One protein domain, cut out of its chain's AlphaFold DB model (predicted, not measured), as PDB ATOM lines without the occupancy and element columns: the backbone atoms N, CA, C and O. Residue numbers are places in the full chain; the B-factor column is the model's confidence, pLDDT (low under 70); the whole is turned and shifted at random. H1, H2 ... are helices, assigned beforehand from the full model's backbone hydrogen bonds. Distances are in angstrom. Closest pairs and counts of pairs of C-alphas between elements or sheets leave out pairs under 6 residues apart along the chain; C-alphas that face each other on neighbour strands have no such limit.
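AT A GLANCE: This is residues 35 to 79 of the 103 residues of an uncharacterized protein of Sphaerulina musiva (strain SO2202) (UniProt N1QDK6). Two helices, H1 and H2, stand crosswise to each other in a small body, with the link of residues 49 to 57 folding back between them, and a third helix, H3, leads away from that body as an arm. Residues 71 to 79, which belong to H3, stick out free, and this arm makes much of the length. The printed part has 45 residues with three named helices, H1, H2 and H3 in that order, and no named strand; its class is all helix. The whole is loose, with a radius of gyration of the C-alphas of 12.3 A, and spans 40 by 19 by 13 A.

HOW THE PARTS SIT: Begin at H1, residues 35 to 48, and go on to H2, residues 58 to 65. H1 touches H2 with residues 38 to 42 alone; look at the C-alphas of Leu 38 and Leu 59, the closest of the two helices, 6.3 A apart. Their lines are about perpendicular, at 77 degrees. Beyond lies H3, residues 68 to 79, which is apart from H1. H2 and H3 meet only through their link. In H1, H2 and H3 every backbone O i to N i+4 pair is within hydrogen-bond range.

IN THESE COORDINATES: Find C-alpha 35 at (42.890, 21.693, -3.863); from there H1 runs 20.1 A to C-alpha 48. H2 starts at C-alpha 58, at (42.789, 19.260, 6.656), and measures 10.4 A. H3 runs 15.6 A from C-alpha 68 to C-alpha 79, at (17.087, 25.513, 6.969).

THE WHOLE: The C-alphas of Lys 47 and Ala 79 are the two farthest apart, at 39.8 A. Without residues 71 to 79, the body spans 28 by 19 by 12 A. The printed part has no cut; the link from H1 to H2 is short and that from H2 to H3 tight. Look at the B-factor column for residues 66 to 79: their pLDDT is under 70, and the mean of the printed part is 74.2.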
ATOM      1  N   THR A  35      43.055  22.967  -3.144       78.38
ATOM      2  CA  THR A  35      42.890  21.693  -3.863       78.38
ATOM      3  C   THR A  35      44.222  20.959  -4.014       78.38
ATOM      4  O   THR A  35      44.314  19.761  -3.728       78.38
ATOM      5  N   GLY A  36      45.294  21.675  -4.369       81.44
ATOM      6  CA  GLY A  36      46.643  21.108  -4.433       81.44
ATOM      7  C   GLY A  36      47.142  20.609  -3.074       81.44
ATOM      8  O   GLY A  36      47.778  19.553  -2.988       81.44
ATOM      9  N   HIS A  37      46.819  21.323  -1.991       81.00
ATOM     10  CA  HIS A  37      47.138  20.875  -0.637       81.00
ATOM     11  C   HIS A  37      46.413  19.573  -0.277       81.00
ATOM     12  O   HIS A  37      47.035  18.653   0.259       81.00
ATOM     13  N   LEU A  38      45.131  19.467  -0.639       83.00
ATOM     14  CA  LEU A  38      44.313  18.272  -0.438       83.00
ATOM     15  C   LEU A  38      44.899  17.052  -1.146       83.00
ATOM     16  O   LEU A  38      45.124  16.032  -0.501       83.00
ATOM     17  N   HIS A  39      45.220  17.166  -2.436       84.50
ATOM     18  CA  HIS A  39      45.818  16.063  -3.194       84.50
ATOM     19  C   HIS A  39      47.130  15.579  -2.571       84.50
ATOM     20  O   HIS A  39      47.348  14.379  -2.417       84.50
ATOM     21  N   ARG A  40      47.974  16.507  -2.109       86.25
ATOM     22  CA  ARG A  40      49.232  16.159  -1.439       86.25
ATOM     23  C   ARG A  40      49.022  15.458  -0.096       86.25
ATOM     24  O   ARG A  40      49.856  14.645   0.306       86.25
ATOM     25  N   GLU A  41      47.969  15.803   0.640       84.31
ATOM     26  CA  GLU A  41      47.609  15.098   1.872       84.31
ATOM     27  C   GLU A  41      47.044  13.706   1.588       84.31
ATOM     28  O   GLU A  41      47.388  12.778   2.318       84.31
ATOM     29  N   ILE A  42      46.257  13.549   0.519       83.44
ATOM     30  CA  ILE A  42      45.701  12.260   0.081       83.44
ATOM     31  C   ILE A  42      46.832  11.290  -0.264       83.44
ATOM     32  O   ILE A  42      46.908  10.214   0.320       83.44
ATOM     33  N   GLU A  43      47.789  11.694  -1.101       85.81
ATOM     34  CA  GLU A  43      48.923  10.832  -1.470       85.81
ATOM     35  C   GLU A  43      49.747  10.386  -0.250       85.81
ATOM     36  O   GLU A  43      50.224   9.250  -0.166       85.81
ATOM     37  N   LYS A  44      49.929  11.282   0.727       85.31
ATOM     38  CA  LYS A  44      50.634  10.955   1.974       85.31
ATOM     39  C   LYS A  44      49.825  10.006   2.849       85.31
ATOM     40  O   LYS A  44      50.408   9.114   3.454       85.31
ATOM     41  N   ALA A  45      48.516  10.210   2.927       84.62
ATOM     42  CA  ALA A  45      47.600   9.362   3.670       84.62
ATOM     43  C   ALA A  45      47.579   7.934   3.118       84.62
ATOM     44  O   ALA A  45      47.754   6.988   3.883       84.62
ATOM     45  N   GLU A  46      47.462   7.787   1.797       81.44
ATOM     46  CA  GLU A  46      47.480   6.495   1.106       81.44
ATOM     47  C   GLU A  46      48.811   5.770   1.304       81.44
ATOM     48  O   GLU A  46      48.839   4.585   1.633       81.44
ATOM     49  N   LYS A  47      49.933   6.492   1.186       85.19
ATOM     50  CA  LYS A  47      51.269   5.921   1.400       85.19
ATOM     51  C   LYS A  47      51.485   5.424   2.831       85.19
ATOM     52  O   LYS A  47      52.250   4.486   3.043       85.19
ATOM     53  N   GLU A  48      50.864   6.077   3.806       83.25
ATOM     54  CA  GLU A  48      51.016   5.765   5.229       83.25
ATOM     55  C   GLU A  48      49.897   4.863   5.781       83.25
ATOM     56  O   GLU A  48      49.962   4.465   6.943       83.25
ATOM     57  N   GLY A  49      48.903   4.495   4.961       81.94
ATOM     58  CA  GLY A  49      47.797   3.618   5.354       81.94
ATOM     59  C   GLY A  49      46.773   4.285   6.275       81.94
ATOM     60  O   GLY A  49      46.212   3.637   7.157       81.94
ATOM     61  N   HIS A  50      46.554   5.590   6.116       76.19
ATOM     62  CA  HIS A  50      45.561   6.343   6.876       76.19
ATOM     63  C   HIS A  50      44.303   6.587   6.034       76.19
ATOM     64  O   HIS A  50      44.266   7.537   5.257       76.19
ATOM     65  N   ASP A  51      43.252   5.789   6.249       74.06
ATOM     66  CA  ASP A  51      41.985   5.861   5.489       74.06
ATOM     67  C   ASP A  51      41.323   7.245   5.517       74.06
ATOM     68  O   ASP A  51      40.752   7.701   4.533       74.06
ATOM     69  N   ALA A  52      41.419   7.935   6.655       73.81
ATOM     70  CA  ALA A  52      40.884   9.279   6.834       73.81
ATOM     71  C   ALA A  52      41.966  10.363   6.733       73.81
ATOM     72  O   ALA A  52      41.753  11.479   7.176       73.81
ATOM     73  N   GLY A  53      43.161  10.066   6.231       80.25
ATOM     74  CA  GLY A  53      44.283  10.992   6.336       80.25
ATOM     75  C   GLY A  53      44.866  11.115   7.741       80.25
ATOM     76  O   GLY A  53      44.357  10.578   8.731       80.25
ATOM     77  N   ARG A  54      45.997  11.817   7.825       80.00
ATOM     78  CA  ARG A  54      46.757  11.965   9.069       80.00
ATOM     79  C   ARG A  54      45.958  12.724  10.139       80.00
ATOM     80  O   ARG A  54      45.375  13.761   9.829       80.00
ATOM     81  N   PRO A  55      45.995  12.301  11.416       80.94
ATOM     82  CA  PRO A  55      45.305  13.006  12.494       80.94
ATOM     83  C   PRO A  55      45.656  14.497  12.543       80.94
ATOM     84  O   PRO A  55      46.827  14.873  12.586       80.94
ATOM     85  N   GLY A  56      44.630  15.349  12.545       75.12
ATOM     86  CA  GLY A  56      44.780  16.803  12.651       75.12
ATOM     87  C   GLY A  56      45.010  17.544  11.331       75.12
ATOM     88  O   GLY A  56      44.976  18.781  11.344       75.12
ATOM     89  N   THR A  57      45.183  16.835  10.210       81.81
ATOM     90  CA  THR A  57      45.306  17.470   8.893       81.81
ATOM     91  C   THR A  57      43.962  17.929   8.337       81.81
ATOM     92  O   THR A  57      42.900  17.620   8.891       81.81
ATOM     93  N   PHE A  58      44.001  18.730   7.270       79.56
ATOM     94  CA  PHE A  58      42.789  19.260   6.656       79.56
ATOM     95  C   PHE A  58      41.922  18.137   6.079       79.56
ATOM     96  O   PHE A  58      40.729  18.089   6.371       79.56
ATOM     97  N   LEU A  59      42.539  17.177   5.381       82.94
ATOM     98  CA  LEU A  59      41.893  15.971   4.865       82.94
ATOM     99  C   LEU A  59      41.194  15.169   5.972       82.94
ATOM    100  O   LEU A  59      40.047  14.764   5.816       82.94
ATOM    101  N   ASN A  60      41.851  15.001   7.119       82.44
ATOM    102  CA  ASN A  60      41.305  14.249   8.245       82.44
ATOM    103  C   ASN A  60      40.106  14.921   8.900       82.44
ATOM    104  O   ASN A  60      39.121  14.257   9.214       82.44
ATOM    105  N   LYS A  61      40.130  16.248   9.004       79.62
ATOM    106  CA  LYS A  61      38.963  17.014   9.448       79.62
ATOM    107  C   LYS A  61      37.817  16.925   8.441       79.62
ATOM    108  O   LYS A  61      36.678  16.748   8.860       79.62
ATOM    109  N   LEU A  62      38.117  16.988   7.143       80.06
ATOM    110  CA  LEU A  62      37.138  16.825   6.068       80.06
ATOM    111  C   LEU A  62      36.454  15.455   6.103       80.06
ATOM    112  O   LEU A  62      35.237  15.394   5.974       80.06
ATOM    113  N   ILE A  63      37.216  14.379   6.307       80.00
ATOM    114  CA  ILE A  63      36.675  13.016   6.312       80.00
ATOM    115  C   ILE A  63      35.935  12.704   7.621       80.00
ATOM    116  O   ILE A  63      34.855  12.122   7.580       80.00
ATOM    117  N   LEU A  64      36.480  13.082   8.783       78.25
ATOM    118  CA  LEU A  64      35.884  12.740  10.084       78.25
ATOM    119  C   LEU A  64      34.703  13.627  10.480       78.25
ATOM    120  O   LEU A  64      33.770  13.152  11.121       78.25
ATOM    121  N   HIS A  65      34.779  14.920  10.178       72.31
ATOM    122  CA  HIS A  65      33.829  15.914  10.676       72.31
ATOM    123  C   HIS A  65      33.097  16.656   9.564       72.31
ATOM    124  O   HIS A  65      32.230  17.467   9.864       72.31
ATOM    125  N   GLY A  66      33.446  16.416   8.300       67.69
ATOM    126  CA  GLY A  66      33.007  17.286   7.223       67.69
ATOM    127  C   GLY A  66      33.671  18.662   7.311       67.69
ATOM    128  O   GLY A  66      34.288  19.072   8.300       67.69
ATOM    129  N   ASN A  67      33.570  19.417   6.225       68.12
ATOM    130  CA  ASN A  67      34.070  20.778   6.211       68.12
ATOM    131  C   ASN A  67      33.037  21.655   6.941       68.12
ATOM    132  O   ASN A  67      32.042  22.043   6.343       68.12
ATOM    133  N   LYS A  68      33.237  21.949   8.236       65.12
ATOM    134  CA  LYS A  68      32.259  22.664   9.089       65.12
ATOM    135  C   LYS A  68      31.699  23.944   8.454       65.12
ATOM    136  O   LYS A  68      30.543  24.279   8.655       65.12
ATOM    137  N   LYS A  69      32.506  24.667   7.670       59.66
ATOM    138  CA  LYS A  69      32.053  25.858   6.933       59.66
ATOM    139  C   LYS A  69      31.063  25.501   5.815       59.66
ATOM    140  O   LYS A  69      30.098  26.230   5.620       59.66
ATOM    141  N   THR A  70      31.293  24.389   5.122       60.34
ATOM    142  CA  THR A  70      30.392  23.815   4.115       60.34
ATOM    143  C   THR A  70      29.155  23.207   4.767       60.34
ATOM    144  O   THR A  70      28.065  23.442   4.273       60.34
ATOM    145  N   GLU A  71      29.279  22.512   5.903       59.16
ATOM    146  CA  GLU A  71      28.114  22.045   6.670       59.16
ATOM    147  C   GLU A  71      27.276  23.207   7.193       59.16
ATOM    148  O   GLU A  71      26.065  23.175   7.049       59.16
ATOM    149  N   ASP A  72      27.880  24.257   7.753       58.19
ATOM    150  CA  ASP A  72      27.140  25.425   8.238       58.19
ATOM    151  C   ASP A  72      26.459  26.163   7.068       58.19
ATOM    152  O   ASP A  72      25.354  26.681   7.228       58.19
ATOM    153  N   GLN A  73      27.075  26.199   5.879       57.78
ATOM    154  CA  GLN A  73      26.459  26.747   4.663       57.78
ATOM    155  C   GLN A  73      25.323  25.859   4.144       57.78
ATOM    156  O   GLN A  73      24.239  26.377   3.896       57.78
ATOM    157  N   LEU A  74      25.523  24.541   4.084       57.38
ATOM    158  CA  LEU A  74      24.535  23.566   3.629       57.38
ATOM    159  C   LEU A  74      23.371  23.426   4.616       57.38
ATOM    160  O   LEU A  74      22.228  23.314   4.204       57.38
ATOM    161  N   ALA A  75      23.626  23.478   5.922       58.34
ATOM    162  CA  ALA A  75      22.609  23.466   6.970       58.34
ATOM    163  C   ALA A  75      21.824  24.776   6.984       58.34
ATOM    164  O   ALA A  75      20.613  24.769   7.199       58.34
ATOM    165  N   LYS A  76      22.487  25.906   6.716       58.44
ATOM    166  CA  LYS A  76      21.812  27.187   6.523       58.44
ATOM    167  C   LYS A  76      20.947  27.144   5.264       58.44
ATOM    168  O   LYS A  76      19.772  27.478   5.359       58.44
ATOM    169  N   GLU A  77      21.454  26.652   4.137       55.91
ATOM    170  CA  GLU A  77      20.668  26.411   2.917       55.91
ATOM    171  C   GLU A  77      19.517  25.424   3.140       55.91
ATOM    172  O   GLU A  77      18.401  25.697   2.714       55.91
ATOM    173  N   ALA A  78      19.725  24.338   3.885       51.66
ATOM    174  CA  ALA A  78      18.700  23.351   4.220       51.66
ATOM    175  C   ALA A  78      17.634  23.914   5.174       51.66
ATOM    176  O   ALA A  78      16.450  23.602   5.041       51.66
ATOM    177  N   ALA A  79      18.019  24.780   6.116       53.62
ATOM    178  CA  ALA A  79      17.087  25.513   6.969       53.62
ATOM    179  C   ALA A  79      16.265  26.532   6.163       53.62
ATOM    180  O   ALA A  79      15.076  26.709   6.431       53.62
TER     181      ALA A  79